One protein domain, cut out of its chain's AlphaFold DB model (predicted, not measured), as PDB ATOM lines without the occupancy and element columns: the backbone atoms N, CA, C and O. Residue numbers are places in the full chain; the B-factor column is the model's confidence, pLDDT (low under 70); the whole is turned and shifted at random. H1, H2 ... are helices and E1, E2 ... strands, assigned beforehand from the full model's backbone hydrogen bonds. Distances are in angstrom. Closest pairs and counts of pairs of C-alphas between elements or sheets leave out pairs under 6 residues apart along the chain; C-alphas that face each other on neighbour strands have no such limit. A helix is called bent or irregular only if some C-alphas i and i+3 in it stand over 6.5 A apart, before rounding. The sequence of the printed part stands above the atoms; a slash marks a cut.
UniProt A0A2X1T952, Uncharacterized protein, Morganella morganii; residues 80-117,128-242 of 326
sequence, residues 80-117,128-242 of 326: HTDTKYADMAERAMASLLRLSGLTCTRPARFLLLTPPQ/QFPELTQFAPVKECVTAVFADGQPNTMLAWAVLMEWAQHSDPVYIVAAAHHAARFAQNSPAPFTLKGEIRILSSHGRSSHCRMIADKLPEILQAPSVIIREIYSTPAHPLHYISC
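AT A GLANCE: This is residues 80 to 117 and 128 to 242 of the 326 residues of an uncharacterized protein of Morganella morganii (UniProt A0A2X1T952). A twisted sheet of six strands has three helices, H3, H4 and H5, over one face. At one edge the hairpin of E5 and E6 reaches out beyond E4, and the long helix H1 runs beside E6, with residues 80 to 85 sticking out. The printed part has 153 residues, with five named helices and six named strands in the order H1 E1 H2 E2 H3 E3 H4 E4 H5 E5 E6. The mixed sheet runs E2 E1 E3 E4 E5 E6, and the class is mixed, helices and strands. The whole is compact, with a radius of gyration of the C-alphas of 15.3 A, and spans 50 by 31 by 30 A.

HOW THE PARTS SIT: In the sheet E2, residues 138 to 143, is parallel to E1, residues 108 to 112, with N 110 and O 140 2.8 A apart. E1 is parallel to E3, residues 170 to 174, with N 171 and O 109 at 2.8 A. E3 is parallel to E4, residues 196 to 201, with N 199 and O 172 at 2.9 A. E4 is parallel to E5, residues 224 to 232, with N 227 and O 198 at 2.9 A. E5 and E6, residues 235 to 240, form an antiparallel hairpin, with N 230 and O 239 at 2.8 A. These N and O pairs are within hydrogen-bond range. H3, residues 153 to 163, is over E1 at a height over the sheet of 9.7 A. H4, residues 176 to 184, is over E3 and only just stands up from the sheet, rising 40.1 degrees. H5, residues 205 to 218, is over E4 and E5 and only just irregular: C-alphas 213 and 216 are 6.6 A apart. H3, H4 and H5 on one face of the sheet make two layers, helices over strands. Two strand-helix-strand units, parallel neighbour strands joined through a helix, are E3, H4, E4 and E4, H5, E5; E2, H3, E3 is a split one, with E1 between its strands; these crossovers are right-handed. H4 and H5 touch, closest at the C-alphas of Ala 180 and His 207, 5.2 A, at a steep tilt of 42 degrees, the same way. H1, residues 83 to 99, only grazes the sheet; its C-alpha of Met 93 is 6.0 A from that of His 238 in E6, their closest pair. H2, residues 132 to 135, also only grazes the sheet, and residues 94 to 97 of H1 only just touch it, with 3 pairs of C-alphas within 8 A, the closest those of Ala 94 and Gln 134, 7.2 A. Every O i to N i+4 pair is within hydrogen-bond range in H3 and H4, against 11 of 13 in H1 and 8 of 10 in H5; H2 is too short for such a pair.

IN THESE COORDINATES: H1 begins at C-alpha 83, (202.042, 224.334, 125.130), and is 25.2 A long; H5 is 20.0 A, H3 15.2 A and E5 26.4 A. E6 ends at C-alpha 240, (193.586, 204.913, 113.802).

THE WHOLE: The C-alphas farthest apart are those of His 80 and Ala 188, 51.3 A. Residues 118 to 127 are not printed, and C-alphas 117 and 128 are 8.3 A apart across the cut. Of the links printed whole, H4 to E4 is long. Mean pLDDT of the printed part is 89.3; residues 80 to 86, 116 to 117 and 128 to 129 are under 70.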
ATOM      1  N   HIS A  80     193.006 226.636 128.501       48.41
ATOM      2  CA  HIS A  80     194.374 226.983 128.889       48.41
ATOM      3  C   HIS A  80     195.303 226.408 127.828       48.41
ATOM      4  O   HIS A  80     195.559 225.207 127.800       48.41
ATOM      5  N   THR A  81     195.775 227.256 126.916       49.75
ATOM      6  CA  THR A  81     196.795 226.884 125.931       49.75
ATOM      7  C   THR A  81     198.164 226.883 126.607       49.75
ATOM      8  O   THR A  81     198.976 227.779 126.384       49.75
ATOM      9  N   ASP A  82     198.403 225.919 127.491       52.75
ATOM     10  CA  ASP A  82     199.758 225.605 127.932       52.75
ATOM     11  C   ASP A  82     200.352 224.605 126.932       52.75
ATOM     12  O   ASP A  82     199.872 223.476 126.777       52.75
ATOM     13  N   THR A  83     201.373 225.068 126.209       54.62
ATOM     14  CA  THR A  83     202.042 224.334 125.130       54.62
ATOM     15  C   THR A  83     202.574 222.987 125.604       54.62
ATOM     16  O   THR A  83     202.518 222.021 124.851       54.62
ATOM     17  N   LYS A  84     202.973 222.869 126.881       57.16
ATOM     18  CA  LYS A  84     203.505 221.619 127.438       57.16
ATOM     19  C   LYS A  84     202.522 220.449 127.308       57.16
ATOM     20  O   LYS A  84     202.951 219.311 127.133       57.16
ATOM     21  N   TYR A  85     201.216 220.701 127.411       59.62
ATOM     22  CA  TYR A  85     200.197 219.648 127.357       59.62
ATOM     23  C   TYR A  85     199.732 219.331 125.934       59.62
ATOM     24  O   TYR A  85     199.373 218.184 125.667       59.62
ATOM     25  N   ALA A  86     199.787 220.303 125.017       61.06
ATOM     26  CA  ALA A  86     199.613 220.041 123.587       61.06
ATOM     27  C   ALA A  86     200.675 219.040 123.097       61.06
ATOM     28  O   ALA A  86     200.334 218.024 122.489       61.06
ATOM     29  N   ASP A  87     201.926 219.225 123.533       71.75
ATOM     30  CA  ASP A  87     203.031 218.321 123.207       71.75
ATOM     31  C   ASP A  87     202.771 216.869 123.666       71.75
ATOM     32  O   ASP A  87     203.285 215.922 123.074       71.75
ATOM     33  N   MET A  88     202.016 216.649 124.751       78.31
ATOM     34  CA  MET A  88     201.773 215.303 125.297       78.31
ATOM     35  C   MET A  88     200.814 214.486 124.434       78.31
ATOM     36  O   MET A  88     201.063 213.305 124.176       78.31
ATOM     37  N   ALA A  89     199.724 215.115 123.991       79.69
ATOM     38  CA  ALA A  89     198.776 214.508 123.069       79.69
ATOM     39  C   ALA A  89     199.473 214.145 121.752       79.69
ATOM     40  O   ALA A  89     199.350 213.015 121.279       79.69
ATOM     41  N   GLU A  90     200.281 215.059 121.211       80.81
ATOM     42  CA  GLU A  90     201.050 214.831 119.986       80.81
ATOM     43  C   GLU A  90     202.007 213.642 120.101       80.81
ATOM     44  O   GLU A  90     202.023 212.777 119.221       80.81
ATOM     45  N   ARG A  91     202.754 213.522 121.208       85.25
ATOM     46  CA  ARG A  91     203.654 212.374 121.426       85.25
ATOM     47  C   ARG A  91     202.903 211.044 121.521       85.25
ATOM     48  O   ARG A  91     203.323 210.070 120.888       85.25
ATOM     49  N   ALA A  92     201.762 211.012 122.217       86.50
ATOM     50  CA  ALA A  92     200.913 209.821 122.288       86.50
ATOM     51  C   ALA A  92     200.387 209.414 120.899       86.50
ATOM     52  O   ALA A  92     200.425 208.236 120.525       86.50
ATOM     53  N   MET A  93     199.932 210.392 120.111       87.25
ATOM     54  CA  MET A  93     199.434 210.178 118.750       87.25
ATOM     55  C   MET A  93     200.540 209.719 117.799       87.25
ATOM     56  O   MET A  93     200.315 208.808 117.004       87.25
ATOM     57  N   ALA A  94     201.757 210.251 117.928       85.94
ATOM     58  CA  ALA A  94     202.906 209.801 117.146       85.94
ATOM     59  C   ALA A  94     203.216 208.313 117.388       85.94
ATOM     60  O   ALA A  94     203.550 207.587 116.448       85.94
ATOM     61  N   SER A  95     203.069 207.818 118.626       87.12
ATOM     62  CA  SER A  95     203.180 206.382 118.924       87.12
ATOM     63  C   SER A  95     202.106 205.554 118.221       87.12
ATOM     64  O   SER A  95     202.432 204.523 117.631       87.12
ATOM     65  N   LEU A  96     200.845 205.998 118.225       89.12
ATOM     66  CA  LEU A  96     199.770 205.313 117.494       89.12
ATOM     67  C   LEU A  96     200.017 205.295 115.989       89.12
ATOM     68  O   LEU A  96     199.841 204.263 115.340       89.12
ATOM     69  N   LEU A  97     200.471 206.421 115.443       89.31
ATOM     70  CA  LEU A  97     200.742 206.548 114.024       89.31
ATOM     71  C   LEU A  97     201.838 205.576 113.575       89.31
ATOM     72  O   LEU A  97     201.650 204.871 112.583       89.31
ATOM     73  N   ARG A  98     202.924 205.435 114.345       87.38
ATOM     74  CA  ARG A  98     203.982 204.445 114.068       87.38
ATOM     75  C   ARG A  98     203.456 203.008 114.034       87.38
ATOM     76  O   ARG A  98     203.876 202.223 113.189       87.38
ATOM     77  N   LEU A  99     202.519 202.663 114.919       87.44
ATOM     78  CA  LEU A  99     201.939 201.315 114.995       87.44
ATOM     79  C   LEU A  99     200.886 201.032 113.911       87.44
ATOM     80  O   LEU A  99     200.558 199.873 113.664       87.44
ATOM     81  N   SER A 100     200.365 202.062 113.245       88.31
ATOM     82  CA  SER A 100     199.296 201.915 112.247       88.31
ATOM     83  C   SER A 100     199.748 201.312 110.907       88.31
ATOM     84  O   SER A 100     198.911 200.833 110.131       88.31
ATOM     85  N   GLY A 101     201.058 201.346 110.630       89.25
ATOM     86  CA  GLY A 101     201.650 201.024 109.324       89.25
ATOM     87  C   GLY A 101     201.690 202.201 108.338       89.25
ATOM     88  O   GLY A 101     202.136 202.038 107.199       89.25
ATOM     89  N   LEU A 102     201.248 203.391 108.761       92.62
ATOM     90  CA  LEU A 102     201.203 204.592 107.924       92.62
ATOM     91  C   LEU A 102     202.506 205.402 107.913       92.62
ATOM     92  O   LEU A 102     202.572 206.382 107.190       92.62
ATOM     93  N   THR A 103     203.534 205.049 108.687       92.75
ATOM     94  CA  THR A 103     204.807 205.791 108.675       92.75
ATOM     95  C   THR A 103     205.809 205.204 107.682       92.75
ATOM     96  O   THR A 103     205.937 203.983 107.574       92.75
ATOM     97  N   CYS A 104     206.581 206.056 107.007       91.81
ATOM     98  CA  CYS A 104     207.658 205.672 106.100       91.81
ATOM     99  C   CYS A 104     208.850 206.631 106.222       91.81
ATOM    100  O   CYS A 104     208.683 207.836 106.351       91.81
ATOM    101  N   THR A 105     210.073 206.109 106.128       93.12
ATOM    102  CA  THR A 105     211.301 206.926 106.139       93.12
ATOM    103  C   THR A 105     211.711 207.420 104.750       93.12
ATOM    104  O   THR A 105     212.565 208.297 104.636       93.12
ATOM    105  N   ARG A 106     211.122 206.865 103.682       95.31
ATOM    106  CA  ARG A 106     211.388 207.278 102.299       95.31
ATOM    107  C   ARG A 106     210.595 208.547 101.971       95.31
ATOM    108  O   ARG A 106     209.426 208.611 102.353       95.31
ATOM    109  N   PRO A 107     211.172 209.510 101.224       96.88
ATOM    110  CA  PRO A 107     210.410 210.633 100.698       96.88
ATOM    111  C   PRO A 107     209.191 210.155  99.906       96.88
ATOM    112  O   PRO A 107     209.323 209.297  99.030       96.88
ATOM    113  N   ALA A 108     208.020 210.697 100.225       97.62
ATOM    114  CA  ALA A 108     206.739 210.227  99.714       97.62
ATOM    115  C   ALA A 108     205.928 211.344  99.057       97.62
ATOM    116  O   ALA A 108     206.133 212.535  99.312       97.62
ATOM    117  N   ARG A 109     205.002 210.939  98.192       98.19
ATOM    118  CA  ARG A 109     204.102 211.824  97.456       98.19
ATOM    119  C   ARG A 109     202.735 211.826  98.133       98.19
ATOM    120  O   ARG A 109     202.221 210.760  98.458       98.19
ATOM    121  N   PHE A 110     202.155 213.000  98.354       97.81
ATOM    122  CA  PHE A 110     200.905 213.168  99.096       97.81
ATOM    123  C   PHE A 110     199.823 213.772  98.209       97.81
ATOM    124  O   PHE A 110     199.943 214.912  97.767       97.81
ATOM    125  N   LEU A 111     198.751 213.025  97.979       97.56
ATOM    126  CA  LEU A 111     197.540 213.501  97.328       97.56
ATOM    127  C   LEU A 111     196.498 213.840  98.397       97.56
ATOM    128  O   LEU A 111     196.004 212.954  99.098       97.56
ATOM    129  N   LEU A 112     196.154 215.119  98.512       95.81
ATOM    130  CA  LEU A 112     195.124 215.595  99.429       95.81
ATOM    131  C   LEU A 112     193.811 215.777  98.667       95.81
ATOM    132  O   LEU A 112     193.728 216.575  97.734       95.81
ATOM    133  N   LEU A 113     192.778 215.045  99.082       94.06
ATOM    134  CA  LEU A 113     191.400 215.179  98.588       94.06
ATOM    135  C   LEU A 113     190.517 215.926  99.592       94.06
ATOM    136  O   LEU A 113     189.295 215.825  99.571       94.06
ATOM    137  N   THR A 114     191.141 216.635 100.518       85.62
ATOM    138  CA  THR A 114     190.504 217.512 101.493       85.62
ATOM    139  C   THR A 114     191.298 218.814 101.507       85.62
ATOM    140  O   THR A 114     192.522 218.756 101.341       85.62
ATOM    141  N   PRO A 115     190.646 219.982 101.631       76.12
ATOM    142  CA  PRO A 115     191.379 221.234 101.689       76.12
ATOM    143  C   PRO A 115     192.319 221.228 102.907       76.12
ATOM    144  O   PRO A 115     191.974 220.643 103.940       76.12
ATOM    145  N   PRO A 116     193.508 221.851 102.805       64.25
ATOM    146  CA  PRO A 116     194.344 222.075 103.974       64.25
ATOM    147  C   PRO A 116     193.551 222.903 104.984       64.25
ATOM    148  O   PRO A 116     192.870 223.858 104.606       64.25
ATOM    149  N   GLN A 117     193.626 222.537 106.263       59.47
ATOM    150  CA  GLN A 117     192.977 223.321 107.308       59.47
ATOM    151  C   GLN A 117     193.579 224.737 107.295       59.47
ATOM    152  O   GLN A 117     194.801 224.873 107.416       59.47
ATOM    153  N   GLN A 128     190.778 216.412 112.367       64.38
ATOM    154  CA  GLN A 128     192.163 216.855 112.412       64.38
ATOM    155  C   GLN A 128     193.024 215.718 111.868       64.38
ATOM    156  O   GLN A 128     193.000 214.605 112.392       64.38
ATOM    157  N   PHE A 129     193.732 215.976 110.772       67.75
ATOM    158  CA  PHE A 129     194.735 215.047 110.268       67.75
ATOM    159  C   PHE A 129     196.098 215.404 110.870       67.75
ATOM    160  O   PHE A 129     196.390 216.592 111.018       67.75
ATOM    161  N   PRO A 130     196.948 214.406 111.164       72.06
ATOM    162  CA  PRO A 130     198.337 214.654 111.514       72.06
ATOM    163  C   PRO A 130     199.051 215.453 110.420       72.06
ATOM    164  O   PRO A 130     198.717 215.343 109.236       72.06
ATOM    165  N   GLU A 131     200.085 216.203 110.797       81.69
ATOM    166  CA  GLU A 131     200.955 216.838 109.809       81.69
ATOM    167  C   GLU A 131     201.559 215.787 108.869       81.69
ATOM    168  O   GLU A 131     201.970 214.706 109.295       81.69
ATOM    169  N   LEU A 132     201.661 216.113 107.575       82.75
ATOM    170  CA  LEU A 132     202.125 215.165 106.552       82.75
ATOM    171  C   LEU A 132     203.514 214.580 106.871       82.75
ATOM    172  O   LEU A 132     203.788 213.403 106.626       82.75
ATOM    173  N   THR A 133     204.371 215.400 107.475       79.06
ATOM    174  CA  THR A 133     205.729 215.059 107.917       79.06
ATOM    175  C   THR A 133     205.763 213.984 109.003       79.06
ATOM    176  O   THR A 133     206.770 213.287 109.120       79.06
ATOM    177  N   GLN A 134     204.675 213.792 109.758       84.00
ATOM    178  CA  GLN A 134     204.565 212.704 110.732       84.00
ATOM    179  C   GLN A 134     204.397 211.336 110.055       84.00
ATOM    180  O   GLN A 134     204.747 210.314 110.647       84.00
ATOM    181  N   PHE A 135     203.906 211.299 108.811       88.12
ATOM    182  CA  PHE A 135     203.819 210.071 108.020       88.12
ATOM    183  C   PHE A 135     205.136 209.771 107.304       88.12
ATOM    184  O   PHE A 135     205.648 208.658 107.399       88.12
ATOM    185  N   ALA A 136     205.678 210.742 106.567       93.31
ATOM    186  CA  ALA A 136     206.913 210.587 105.801       93.31
ATOM    187  C   ALA A 136     207.505 211.947 105.395       93.31
ATOM    188  O   ALA A 136     206.765 212.930 105.302       93.31
ATOM    189  N   PRO A 137     208.811 212.027 105.065       95.88
ATOM    190  CA  PRO A 137     209.367 213.208 104.414       95.88
ATOM    191  C   PRO A 137     208.598 213.529 103.124       95.88
ATOM    192  O   PRO A 137     208.400 212.659 102.275       95.88
ATOM    193  N   VAL A 138     208.157 214.777 102.962       96.06
ATOM    194  CA  VAL A 138     207.358 215.185 101.799       96.06
ATOM    195  C   VAL A 138     208.273 215.372 100.591       96.06
ATOM    196  O   VAL A 138     209.139 216.243 100.589       96.06
ATOM    197  N   LYS A 139     208.080 214.551  99.554       96.94
ATOM    198  CA  LYS A 139     208.726 214.709  98.241       96.94
ATOM    199  C   LYS A 139     207.921 215.640  97.344       96.94
ATOM    200  O   LYS A 139     208.477 216.505  96.680       96.94
ATOM    201  N   GLU A 140     206.613 215.425  97.321       97.12
ATOM    202  CA  GLU A 140     205.657 216.201  96.544       97.12
ATOM    203  C   GLU A 140     204.303 216.151  97.247       97.12
ATOM    204  O   GLU A 140     203.951 215.132  97.844       97.12
ATOM    205  N   CYS A 141     203.543 217.239  97.185       96.12
ATOM    206  CA  CYS A 141     202.190 217.295  97.714       96.12
ATOM    207  C   CYS A 141     201.284 218.008  96.711       96.12
ATOM    208  O   CYS A 141     201.581 219.124  96.289       96.12
ATOM    209  N   VAL A 142     200.182 217.359  96.341       96.94
ATOM    210  CA  VAL A 142     199.161 217.900  95.444       96.94
ATOM    211  C   VAL A 142     197.831 217.905  96.179       96.94
ATOM    212  O   VAL A 142     197.369 216.869  96.651       96.94
ATOM    213  N   THR A 143     197.195 219.072  96.247       96.00
ATOM    214  CA  THR A 143     195.815 219.201  96.731       96.00
ATOM    215  C   THR A 143     194.878 219.202  95.530       96.00
ATOM    216  O   THR A 143     194.894 220.134  94.730       96.00
ATOM    217  N   ALA A 144     194.066 218.156  95.392       96.38
ATOM    218  CA  ALA A 144     193.116 217.990  94.296       96.38
ATOM    219  C   ALA A 144     191.690 218.263  94.789       96.38
ATOM    220  O   ALA A 144     190.861 217.362  94.916       96.38
ATOM    221  N   VAL A 145     191.417 219.533  95.082       93.81
ATOM    222  CA  VAL A 145     190.141 220.024  95.617       93.81
ATOM    223  C   VAL A 145     189.757 221.301  94.868       93.81
ATOM    224  O   VAL A 145     190.623 222.105  94.524       93.81
ATOM    225  N   PHE A 146     188.475 221.468  94.561       91.38
ATOM    226  CA  PHE A 146     187.932 222.692  93.975       91.38
ATOM    227  C   PHE A 146     187.781 223.803  95.028       91.38
ATOM    228  O   PHE A 146     187.902 223.576  96.230       91.38
ATOM    229  N   ALA A 147     187.491 225.028  94.580       87.00
ATOM    230  CA  ALA A 147     187.310 226.176  95.472       87.00
ATOM    231  C   ALA A 147     186.116 226.029  96.438       87.00
ATOM    232  O   ALA A 147     186.094 226.673  97.481       87.00
ATOM    233  N   ASP A 148     185.143 225.178  96.104       85.06
ATOM    234  CA  ASP A 148     183.983 224.846  96.942       85.06
ATOM    235  C   ASP A 148     184.273 223.738  97.977       85.06
ATOM    236  O   ASP A 148     183.372 223.297  98.689       85.06
ATOM    237  N   GLY A 149     185.520 223.259  98.049       85.50
ATOM    238  CA  GLY A 149     185.940 222.197  98.957       85.50
ATOM    239  C   GLY A 149     185.677 220.775  98.453       85.50
ATOM    240  O   GLY A 149     186.112 219.832  99.111       85.50
ATOM    241  N   GLN A 150     185.033 220.581  97.295       88.31
ATOM    242  CA  GLN A 150     184.772 219.251  96.734       88.31
ATOM    243  C   GLN A 150     186.022 218.644  96.074       88.31
ATOM    244  O   GLN A 150     186.836 219.368  95.495       88.31
ATOM    245  N   PRO A 151     186.192 217.309  96.089       92.25
ATOM    246  CA  PRO A 151     187.371 216.673  95.522       92.25
ATOM    247  C   PRO A 151     187.352 216.781  93.994       92.25
ATOM    248  O   PRO A 151     186.387 216.389  93.333       92.25
ATOM    249  N   ASN A 152     188.458 217.249  93.419       96.31
ATOM    250  CA  ASN A 152     188.687 217.223  91.981       96.31
ATOM    251  C   ASN A 152     189.225 215.842  91.582       96.31
ATOM    252  O   ASN A 152     190.433 215.628  91.468       96.31
ATOM    253  N   THR A 153     188.310 214.889  91.396       95.88
ATOM    254  CA  THR A 153     188.648 213.484  91.117       95.88
ATOM    255  C   THR A 153     189.416 213.315  89.806       95.88
ATOM    256  O   THR A 153     190.323 212.493  89.736       95.88
ATOM    257  N   MET A 154     189.117 214.122  88.785       96.31
ATOM    258  CA  MET A 154     189.818 214.079  87.501       96.31
ATOM    259  C   MET A 154     191.294 214.472  87.648       96.31
ATOM    260  O   MET A 154     192.168 213.754  87.166       96.31
ATOM    261  N   LEU A 155     191.581 215.569  88.361       97.44
ATOM    262  CA  LEU A 155     192.955 215.972  88.674       97.44
ATOM    263  C   LEU A 155     193.659 214.916  89.534       97.44
ATOM    264  O   LEU A 155     194.794 214.550  89.249       97.44
ATOM    265  N   ALA A 156     192.972 214.405  90.557       97.88
ATOM    266  CA  ALA A 156     193.499 213.378  91.447       97.88
ATOM    267  C   ALA A 156     193.958 212.124  90.684       97.88
ATOM    268  O   ALA A 156     195.077 211.653  90.883       97.88
ATOM    269  N   TRP A 157     193.129 211.611  89.770       98.00
ATOM    270  CA  TRP A 157     193.487 210.456  88.947       98.00
ATOM    271  C   TRP A 157     194.623 210.757  87.971       98.00
ATOM    272  O   TRP A 157     195.522 209.930  87.839       98.00
ATOM    273  N   ALA A 158     194.628 211.934  87.337       97.75
ATOM    274  CA  ALA A 158     195.712 212.340  86.442       97.75
ATOM    275  C   ALA A 158     197.070 212.363  87.166       97.75
ATOM    276  O   ALA A 158     198.043 211.800  86.666       97.75
ATOM    277  N   VAL A 159     197.111 212.923  88.380       98.19
ATOM    278  CA  VAL A 159     198.319 212.955  89.222       98.19
ATOM    279  C   VAL A 159     198.776 211.547  89.608       98.19
ATOM    280  O   VAL A 159     199.962 211.240  89.512       98.19
ATOM    281  N   LEU A 160     197.865 210.649  89.995       98.12
ATOM    282  CA  LEU A 160     198.252 209.271  90.323       98.12
ATOM    283  C   LEU A 160     198.767 208.492  89.108       98.12
ATOM    284  O   LEU A 160     199.697 207.701  89.253       98.12
ATOM    285  N   MET A 161     198.198 208.714  87.921       97.00
ATOM    286  CA  MET A 161     198.686 208.103  86.679       97.00
ATOM    287  C   MET A 161     200.079 208.610  86.293       97.00
ATOM    288  O   MET A 161     200.899 207.833  85.805       97.00
ATOM    289  N   GLU A 162     200.375 209.885  86.544       97.56
ATOM    290  CA  GLU A 162     201.728 210.425  86.402       97.56
ATOM    291  C   GLU A 162     202.680 209.773  87.416       97.56
ATOM    292  O   GLU A 162     203.726 209.225  87.051       97.56
ATOM    293  N   TRP A 163     202.293 209.741  88.693       98.06
ATOM    294  CA  TRP A 163     203.104 209.158  89.761       98.06
ATOM    295  C   TRP A 163     203.324 207.648  89.613       98.06
ATOM    296  O   TRP A 163     204.335 207.144  90.102       98.06
ATOM    297  N   ALA A 164     202.466 206.934  88.877       97.00
ATOM    298  CA  ALA A 164     202.642 205.520  88.539       97.00
ATOM    299  C   ALA A 164     203.954 205.219  87.797       97.00
ATOM    300  O   ALA A 164     204.457 204.092  87.835       97.00
ATOM    301  N   GLN A 165     204.562 206.226  87.164       96.06
ATOM    302  CA  GLN A 165     205.872 206.082  86.532       96.06
ATOM    303  C   GLN A 165     207.018 205.939  87.545       96.06
ATOM    304  O   GLN A 165     208.087 205.432  87.184       96.06
ATOM    305  N   HIS A 166     206.790 206.284  88.814       96.62
ATOM    306  CA  HIS A 166     207.771 206.278  89.894       96.62
ATOM    307  C   HIS A 166     207.470 205.206  90.953       96.62
ATOM    308  O   HIS A 166     206.343 204.750  91.113       96.62
ATOM    309  N   SER A 167     208.501 204.801  91.699       96.31
ATOM    310  CA  SER A 167     208.409 203.832  92.806       96.31
ATOM    311  C   SER A 167     208.337 204.488  94.193       96.31
ATOM    312  O   SER A 167     208.481 203.811  95.218       96.31
ATOM    313  N   ASP A 168     208.139 205.809  94.232       97.06
ATOM    314  CA  ASP A 168     207.958 206.556  95.476       97.06
ATOM    315  C   ASP A 168     206.681 206.083  96.195       97.06
ATOM    316  O   ASP A 168     205.685 205.801  95.526       97.06
ATOM    317  N   PRO A 169     206.664 206.005  97.538       97.56
ATOM    318  CA  PRO A 169     205.427 205.774  98.276       97.56
ATOM    319  C   PRO A 169     204.409 206.883  98.003       97.56
ATOM    320  O   PRO A 169     204.770 208.063  97.950       97.56
ATOM    321  N   VAL A 170     203.138 206.503  97.902       97.94
ATOM    322  CA  VAL A 170     202.023 207.428  97.690       97.94
ATOM    323  C   VAL A 170     201.086 207.400  98.891       97.94
ATOM    324  O   VAL A 170     200.692 206.334  99.366       97.94
ATOM    325  N   TYR A 171     200.708 208.583  99.362       97.88
ATOM    326  CA  TYR A 171     199.691 208.790 100.381       97.88
ATOM    327  C   TYR A 171     198.468 209.459  99.766       97.88
ATOM    328  O   TYR A 171     198.606 210.454  99.060       97.88
ATOM    329  N   ILE A 172     197.280 208.949 100.074       97.06
ATOM    330  CA  ILE A 172     196.009 209.628  99.805       97.06
ATOM    331  C   ILE A 172     195.391 209.997 101.150       97.06
ATOM    332  O   ILE A 172     195.139 209.114 101.970       97.06
ATOM    333  N   VAL A 173     195.149 211.288 101.377       95.19
ATOM    334  CA  VAL A 173     194.537 211.806 102.610       95.19
ATOM    335  C   VAL A 173     193.237 212.521 102.267       95.19
ATOM    336  O   VAL A 173     193.215 213.393 101.394       95.19
ATOM    337  N   ALA A 174     192.138 212.138 102.915       92.44
ATOM    338  CA  ALA A 174     190.807 212.582 102.510       92.44
ATOM    339  C   ALA A 174     189.773 212.503 103.639       92.44
ATOM    340  O   ALA A 174     189.835 211.626 104.492       92.44
ATOM    341  N   ALA A 175     188.726 213.324 103.591       89.69
ATOM    342  CA  ALA A 175     187.498 212.989 104.310       89.69
ATOM    343  C   ALA A 175     186.874 211.703 103.724       89.69
ATOM    344  O   ALA A 175     186.981 211.457 102.520       89.69
ATOM    345  N   ALA A 176     186.188 210.894 104.538       90.56
ATOM    346  CA  ALA A 176     185.617 209.606 104.111       90.56
ATOM    347  C   ALA A 176     184.719 209.721 102.871       90.56
ATOM    348  O   ALA A 176     184.821 208.929 101.939       90.56
ATOM    349  N   HIS A 177     183.857 210.739 102.833       89.00
ATOM    350  CA  HIS A 177     182.951 210.968 101.709       89.00
ATOM    351  C   HIS A 177     183.698 211.421 100.441       89.00
ATOM    352  O   HIS A 177     183.319 211.024  99.340       89.00
ATOM    353  N   HIS A 178     184.799 212.173 100.571       93.56
ATOM    354  CA  HIS A 178     185.656 212.532  99.437       93.56
ATOM    355  C   HIS A 178     186.428 211.327  98.894       93.56
ATOM    356  O   HIS A 178     186.472 211.141  97.681       93.56
ATOM    357  N   ALA A 179     186.982 210.481  99.769       93.94
ATOM    358  CA  ALA A 179     187.635 209.235  99.366       93.94
ATOM    359  C   ALA A 179     186.658 208.275  98.674       93.94
ATOM    360  O   ALA A 179     186.991 207.705  97.636       93.94
ATOM    361  N   ALA A 180     185.435 208.142  99.195       93.69
ATOM    362  CA  ALA A 180     184.388 207.350  98.558       93.69
ATOM    363  C   ALA A 180     184.010 207.922  97.182       93.69
ATOM    364  O   ALA A 180     183.994 207.185  96.201       93.69
ATOM    365  N   ARG A 181     183.789 209.239  97.065       93.56
ATOM    366  CA  ARG A 181     183.505 209.895  95.776       93.56
ATOM    367  C   ARG A 181     184.649 209.724  94.777       93.56
ATOM    368  O   ARG A 181     184.403 209.481  93.598       93.56
ATOM    369  N   PHE A 182     185.891 209.822  95.237       95.94
ATOM    370  CA  PHE A 182     187.075 209.541  94.434       95.94
ATOM    371  C   PHE A 182     187.080 208.096  93.919       95.94
ATOM    372  O   PHE A 182     187.216 207.894  92.714       95.94
ATOM    373  N   ALA A 183     186.814 207.117  94.791       95.69
ATOM    374  CA  ALA A 183     186.701 205.706  94.425       95.69
ATOM    375  C   ALA A 183     185.547 205.415  93.443       95.69
ATOM    376  O   ALA A 183     185.705 204.579  92.562       95.69
ATOM    377  N   GLN A 184     184.404 206.109  93.551       93.62
ATOM    378  CA  GLN A 184     183.267 205.959  92.621       93.62
ATOM    379  C   GLN A 184     183.585 206.437  91.206       93.62
ATOM    380  O   GLN A 184     183.120 205.853  90.233       93.62
ATOM    381  N   ASN A 185     184.353 207.521  91.091       92.50
ATOM    382  CA  ASN A 185     184.683 208.154  89.815       92.50
ATOM    383  C   ASN A 185     186.004 207.612  89.255       92.50
ATOM    384  O   ASN A 185     186.801 208.364  88.694       92.50
ATOM    385  N   SER A 186     186.278 206.329  89.481       90.75
ATOM    386  CA  SER A 186     187.540 205.711  89.114       90.75
ATOM    387  C   SER A 186     187.667 205.457  87.612       90.75
ATOM    388  O   SER A 186     186.696 205.037  86.979       90.75
ATOM    389  N   PRO A 187     188.870 205.624  87.045       94.50
ATOM    390  CA  PRO A 187     189.178 205.212  85.684       94.50
ATOM    391  C   PRO A 187     189.337 203.683  85.599       94.50
ATOM    392  O   PRO A 187     189.096 202.949  86.561       94.50
ATOM    393  N   ALA A 188     189.789 203.200  84.439       94.44
ATOM    394  CA  ALA A 188     190.281 201.833  84.318       94.44
ATOM    395  C   ALA A 188     191.460 201.583  85.290       94.44
ATOM    396  O   ALA A 188     192.258 202.502  85.512       94.44
ATOM    397  N   PRO A 189     191.596 200.362  85.843       96.50
ATOM    398  CA  PRO A 189     192.700 200.020  86.734       96.50
ATOM    399  C   PRO A 189     194.074 200.265  86.109       96.50
ATOM    400  O   PRO A 189     194.281 200.023  84.918       96.50
ATOM    401  N   PHE A 190     195.029 200.696  86.929       97.19
ATOM    402  CA  PHE A 190     196.422 200.873  86.533       97.19
ATOM    403  C   PHE A 190     197.369 200.487  87.670       97.19
ATOM    404  O   PHE A 190     196.997 200.439  88.843       97.19
ATOM    405  N   THR A 191     198.617 200.195  87.310       97.56
ATOM    406  CA  THR A 191     199.623 199.718  88.259       97.56
ATOM    407  C   THR A 191     200.480 200.865  88.778       97.56
ATOM    408  O   THR A 191     201.120 201.569  88.000       97.56
ATOM    409  N   LEU A 192     200.549 201.011  90.100       97.00
ATOM    410  CA  LEU A 192     201.544 201.842  90.777       97.00
ATOM    411  C   LEU A 192     202.782 200.987  91.069       97.00
ATOM    412  O   LEU A 192     202.664 199.858  91.539       97.00
ATOM    413  N   LYS A 193     203.988 201.517  90.838       96.94
ATOM    414  CA  LYS A 193     205.232 200.813  91.218       96.94
ATOM    415  C   LYS A 193     205.534 200.941  92.714       96.94
ATOM    416  O   LYS A 193     206.243 200.105  93.268       96.94
ATOM    417  N   GLY A 194     205.063 202.019  93.342       94.75
ATOM    418  CA  GLY A 194     205.226 202.301  94.766       94.75
ATOM    419  C   GLY A 194     204.085 201.747  95.621       94.75
ATOM    420  O   GLY A 194     202.995 201.473  95.130       94.75
ATOM    421  N   GLU A 195     204.343 201.601  96.920       96.31
ATOM    422  CA  GLU A 195     203.317 201.288  97.921       96.31
ATOM    423  C   GLU A 195     202.324 202.443  98.055       96.31
ATOM    424  O   GLU A 195     202.721 203.611  97.983       96.31
ATOM    425  N   ILE A 196     201.068 202.123  98.359       96.75
ATOM    426  CA  ILE A 196     200.038 203.120  98.623       96.75
ATOM    427  C   ILE A 196     199.488 203.010 100.045       96.75
ATOM    428  O   ILE A 196     199.220 201.924 100.566       96.75
ATOM    429  N   ARG A 197     199.318 204.169 100.678       97.50
ATOM    430  CA  ARG A 197     198.698 204.339 101.992       97.50
ATOM    431  C   ARG A 197     197.538 205.319 101.860       97.50
ATOM    432  O   ARG A 197     197.714 206.431 101.379       97.50
ATOM    433  N   ILE A 198     196.352 204.910 102.276       95.75
ATOM    434  CA  ILE A 198     195.136 205.717 102.238       95.75
ATOM    435  C   ILE A 198     194.711 205.956 103.681       95.75
ATOM    436  O   ILE A 198     194.500 205.003 104.433       95.75
ATOM    437  N   LEU A 199     194.599 207.227 104.055       94.88
ATOM    438  CA  LEU A 199     194.064 207.662 105.337       94.88
ATOM    439  C   LEU A 199     192.806 208.486 105.086       94.88
ATOM    440  O   LEU A 199     192.888 209.615 104.596       94.88
ATOM    441  N   SER A 200     191.647 207.935 105.434       92.62
ATOM    442  CA  SER A 200     190.407 208.705 105.452       92.62
ATOM    443  C   SER A 200     190.038 209.148 106.861       92.62
ATOM    444  O   SER A 200     190.430 208.510 107.836       92.62
ATOM    445  N   SER A 201     189.234 210.200 107.005       89.69
ATOM    446  CA  SER A 201     188.464 210.372 108.242       89.69
ATOM    447  C   SER A 201     187.564 209.156 108.473       89.69
ATOM    448  O   SER A 201     187.271 208.416 107.532       89.69
ATOM    449  N   HIS A 202     187.089 208.970 109.700       84.81
ATOM    450  CA  HIS A 202     185.960 208.083 109.957       84.81
ATOM    451  C   HIS A 202     184.745 208.518 109.120       84.81
ATOM    452  O   HIS A 202     184.574 209.703 108.794       84.81
ATOM    453  N   GLY A 203     183.917 207.556 108.728       83.06
ATOM    454  CA  GLY A 203     182.718 207.812 107.943       83.06
ATOM    455  C   GLY A 203     181.704 206.683 108.028       83.06
ATOM    456  O   GLY A 203     181.910 205.683 108.705       83.06
ATOM    457  N   ARG A 204     180.575 206.850 107.333       82.62
ATOM    458  CA  ARG A 204     179.542 205.809 107.242       82.62
ATOM    459  C   ARG A 204     180.134 204.519 106.677       82.62
ATOM    460  O   ARG A 204     180.902 204.575 105.715       82.62
ATOM    461  N   SER A 205     179.659 203.372 107.156       84.12
ATOM    462  CA  SER A 205     180.142 202.052 106.727       84.12
ATOM    463  C   SER A 205     180.076 201.839 105.206       84.12
ATOM    464  O   SER A 205     180.915 201.135 104.647       84.12
ATOM    465  N   SER A 206     179.125 202.477 104.510       86.19
ATOM    466  CA  SER A 206     179.032 202.449 103.043       86.19
ATOM    467  C   SER A 206     180.212 203.134 102.345       86.19
ATOM    468  O   SER A 206     180.712 202.612 101.350       86.19
ATOM    469  N   HIS A 207     180.697 204.263 102.873       90.12
ATOM    470  CA  HIS A 207     181.897 204.931 102.362       90.12
ATOM    471  C   HIS A 207     183.136 204.068 102.613       90.12
ATOM    472  O   HIS A 207     183.927 203.865 101.697       90.12
ATOM    473  N   CYS A 208     183.278 203.511 103.818       88.44
ATOM    474  CA  CYS A 208     184.438 202.698 104.189       88.44
ATOM    475  C   CYS A 208     184.537 201.438 103.324       88.44
ATOM    476  O   CYS A 208     185.593 201.159 102.761       88.44
ATOM    477  N   ARG A 209     183.412 200.731 103.129       90.50
ATOM    478  CA  ARG A 209     183.333 199.567 102.234       90.50
ATOM    479  C   ARG A 209     183.709 199.933 100.805       90.50
ATOM    480  O   ARG A 209     184.512 199.258 100.182       90.50
ATOM    481  N   MET A 210     183.182 201.043 100.300       92.25
ATOM    482  CA  MET A 210     183.505 201.507  98.958       92.25
ATOM    483  C   MET A 210     184.997 201.797  98.770       92.25
ATOM    484  O   MET A 210     185.557 201.413  97.752       92.25
ATOM    485  N   ILE A 211     185.647 202.436  99.743       94.06
ATOM    486  CA  ILE A 211     187.093 202.697  99.715       94.06
ATOM    487  C   ILE A 211     187.870 201.372  99.740       94.06
ATOM    488  O   ILE A 211     188.760 201.177  98.913       94.06
ATOM    489  N   ALA A 212     187.522 200.479 100.671       93.00
ATOM    490  CA  ALA A 212     188.212 199.211 100.895       93.00
ATOM    491  C   ALA A 212     188.070 198.228  99.726       93.00
ATOM    492  O   ALA A 212     189.040 197.554  99.393       93.00
ATOM    493  N   ASP A 213     186.903 198.180  99.085       92.94
ATOM    494  CA  ASP A 213     186.635 197.251  97.989       92.94
ATOM    495  C   ASP A 213     187.166 197.798  96.660       92.94
ATOM    496  O   ASP A 213     187.819 197.083  95.905       92.94
ATOM    497  N   LYS A 214     186.917 199.083  96.356       95.12
ATOM    498  CA  LYS A 214     187.241 199.638  95.033       95.12
ATOM    499  C   LYS A 214     188.704 200.008  94.883       95.12
ATOM    500  O   LYS A 214     189.322 199.623  93.893       95.12
ATOM    501  N   LEU A 215     189.273 200.775  95.815       95.25
ATOM    502  CA  LEU A 215     190.601 201.357  95.591       95.25
ATOM    503  C   LEU A 215     191.702 200.312  95.369       95.25
ATOM    504  O   LEU A 215     192.492 200.539  94.456       95.25
ATOM    505  N   PRO A 216     191.761 199.172  96.085       95.31
ATOM    506  CA  PRO A 216     192.749 198.134  95.789       95.31
ATOM    507  C   PRO A 216     192.604 197.502  94.395       95.31
ATOM    508  O   PRO A 216     193.612 197.128  93.798       95.31
ATOM    509  N   GLU A 217     191.381 197.398  93.854       95.06
ATOM    510  CA  GLU A 217     191.145 196.881  92.494       95.06
ATOM    511  C   GLU A 217     191.690 197.835  91.421       95.06
ATOM    512  O   GLU A 217     192.226 197.392  90.400       95.06
ATOM    513  N   ILE A 218     191.546 199.145  91.648       96.00
ATOM    514  CA  ILE A 218     191.903 200.204  90.691       96.00
ATOM    515  C   ILE A 218     193.388 200.562  90.792       96.00
ATOM    516  O   ILE A 218     194.062 200.695  89.771       96.00
ATOM    517  N   LEU A 219     193.888 200.722  92.019       96.19
ATOM    518  CA  LEU A 219     195.252 201.122  92.360       96.19
ATOM    519  C   LEU A 219     196.084 199.877  92.658       96.19
ATOM    520  O   LEU A 219     196.400 199.571  93.808       96.19
ATOM    521  N   GLN A 220     196.438 199.155  91.600       96.44
ATOM    522  CA  GLN A 220     197.199 197.915  91.702       96.44
ATOM    523  C   GLN A 220     198.636 198.235  92.127       96.44
ATOM    524  O   GLN A 220     199.482 198.584  91.306       96.44
ATOM    525  N   ALA A 221     198.904 198.156  93.424       96.62
ATOM    526  CA  ALA A 221     200.191 198.478  94.024       96.62
ATOM    527  C   ALA A 221     200.800 197.241  94.705       96.62
ATOM    528  O   ALA A 221     200.061 196.341  95.111       96.62
ATOM    529  N   PRO A 222     202.130 197.201  94.927       96.06
ATOM    530  CA  PRO A 222     202.770 196.127  95.692       96.06
ATOM    531  C   PRO A 222     202.204 195.966  97.109       96.06
ATOM    532  O   PRO A 222     202.253 194.883  97.686       96.06
ATOM    533  N   SER A 223     201.688 197.052  97.686       95.31
ATOM    534  CA  SER A 223     201.003 197.055  98.974       95.31
ATOM    535  C   SER A 223     200.006 198.204  99.022       95.31
ATOM    536  O   SER A 223     200.342 199.319  98.618       95.31
ATOM    537  N   VAL A 224     198.808 197.922  99.538       95.44
ATOM    538  CA  VAL A 224     197.727 198.888  99.756       95.44
ATOM    539  C   VAL A 224     197.351 198.845 101.234       95.44
ATOM    540  O   VAL A 224     196.847 197.837 101.727       95.44
ATOM    541  N   ILE A 225     197.614 199.929 101.962       96.00
ATOM    542  CA  ILE A 225     197.225 200.079 103.370       96.00
ATOM    543  C   ILE A 225     196.103 201.106 103.442       96.00
ATOM    544  O   ILE A 225     196.306 202.256 103.068       96.00
ATOM    545  N   ILE A 226     194.943 200.707 103.957       95.31
ATOM    546  CA  ILE A 226     193.787 201.590 104.147       95.31
ATOM    547  C   ILE A 226     193.509 201.701 105.639       95.31
ATOM    548  O   ILE A 226     193.453 200.691 106.347       95.31
ATOM    549  N   ARG A 227     193.396 202.933 106.127       95.12
ATOM    550  CA  ARG A 227     193.136 203.257 107.527       95.12
ATOM    551  C   ARG A 227     192.158 204.418 107.612       95.12
ATOM    552  O   ARG A 227     192.138 205.294 106.753       95.12
ATOM    553  N   GLU A 228     191.399 204.431 108.692       93.31
ATOM    554  CA  GLU A 228     190.525 205.533 109.067       93.31
ATOM    555  C   GLU A 228     191.083 206.232 110.299       93.31
ATOM    556  O   GLU A 228     191.748 205.602 111.125       93.31
ATOM    557  N   ILE A 229     190.781 207.521 110.439       91.44
ATOM    558  CA  ILE A 229     191.087 208.309 111.628       91.44
ATOM    559  C   ILE A 229     189.807 208.823 112.289       91.44
ATOM    560  O   ILE A 229     189.003 209.547 111.693       91.44
ATOM    561  N   TYR A 230     189.630 208.459 113.553       91.25
ATOM    562  CA  TYR A 230     188.611 209.031 114.419       91.25
ATOM    563  C   TYR A 230     189.233 210.123 115.296       91.25
ATOM    564  O   TYR A 230     190.272 209.910 115.923       91.25
ATOM    565  N   SER A 231     188.613 211.301 115.296       84.19
ATOM    566  CA  SER A 231     188.911 212.440 116.173       84.19
ATOM    567  C   SER A 231     187.736 213.415 116.120       84.19
ATOM    568  O   SER A 231     187.000 213.432 115.131       84.19
ATOM    569  N   THR A 232     187.580 214.239 117.154       78.25
ATOM    570  CA  THR A 232     186.624 215.356 117.149       78.25
ATOM    571  C   THR A 232     187.296 216.600 117.725       78.25
ATOM    572  O   THR A 232     188.267 216.481 118.466       78.25
ATOM    573  N   PRO A 233     186.806 217.816 117.464       73.94
ATOM    574  CA  PRO A 233     187.437 219.015 118.030       73.94
ATOM    575  C   PRO A 233     187.362 219.112 119.559       73.94
ATOM    576  O   PRO A 233     188.226 219.731 120.175       73.94
ATOM    577  N   ALA A 234     186.370 218.470 120.184       77.94
ATOM    578  CA  ALA A 234     186.301 218.333 121.641       77.94
ATOM    579  C   ALA A 234     187.188 217.187 122.176       77.94
ATOM    580  O   ALA A 234     187.457 217.129 123.374       77.94
ATOM    581  N   HIS A 235     187.668 216.307 121.292       83.06
ATOM    582  CA  HIS A 235     188.578 215.199 121.585       83.06
ATOM    583  C   HIS A 235     189.667 215.092 120.501       83.06
ATOM    584  O   HIS A 235     189.621 214.180 119.665       83.06
ATOM    585  N   PRO A 236     190.647 216.016 120.478       78.62
ATOM    586  CA  PRO A 236     191.654 216.124 119.416       78.62
ATOM    587  C   PRO A 236     192.728 215.017 119.465       78.62
ATOM    588  O   PRO A 236     193.849 215.211 119.010       78.62
ATOM    589  N   LEU A 237     192.406 213.850 120.035       85.50
ATOM    590  CA  LEU A 237     193.241 212.656 119.951       85.50
ATOM    591  C   LEU A 237     192.850 211.827 118.732       85.50
ATOM    592  O   LEU A 237     191.671 211.611 118.454       85.50
ATOM    593  N   HIS A 238     193.860 211.309 118.046       88.25
ATOM    594  CA  HIS A 238     193.689 210.447 116.889       88.25
ATOM    595  C   HIS A 238     193.595 208.979 117.291       88.25
ATOM    596  O   HIS A 238     194.508 208.437 117.913       88.25
ATOM    597  N   TYR A 239     192.536 208.310 116.846       92.19
ATOM    598  CA  TYR A 239     192.418 206.856 116.871       92.19
ATOM    599  C   TYR A 239     192.471 206.357 115.437       92.19
ATOM    600  O   TYR A 239     191.689 206.799 114.599       92.19
ATOM    601  N   ILE A 240     193.395 205.446 115.150       93.12
ATOM    602  CA  ILE A 240     193.586 204.913 113.802       93.12
ATOM    603  C   ILE A 240     192.979 203.512 113.748       93.12
ATOM    604  O   ILE A 240     193.254 202.686 114.624       93.12
ATOM    605  N   SER A 241     192.141 203.247 112.746       94.81
ATOM    606  CA  SER A 241     191.492 201.943 112.606       94.81
ATOM    607  C   SER A 241     192.505 200.835 112.306       94.81
ATOM    608  O   SER A 241     193.607 201.076 111.818       94.81
ATOM    609  N   CYS A 242     192.166 199.584 112.605       94.62
ATOM    610  CA  CYS A 242     192.908 198.441 112.083       94.62
ATOM    611  C   CYS A 242     192.454 198.108 110.651       94.62
ATOM    612  O   CYS A 242     191.581 198.756 110.081       94.62
TER     613      CYS A 242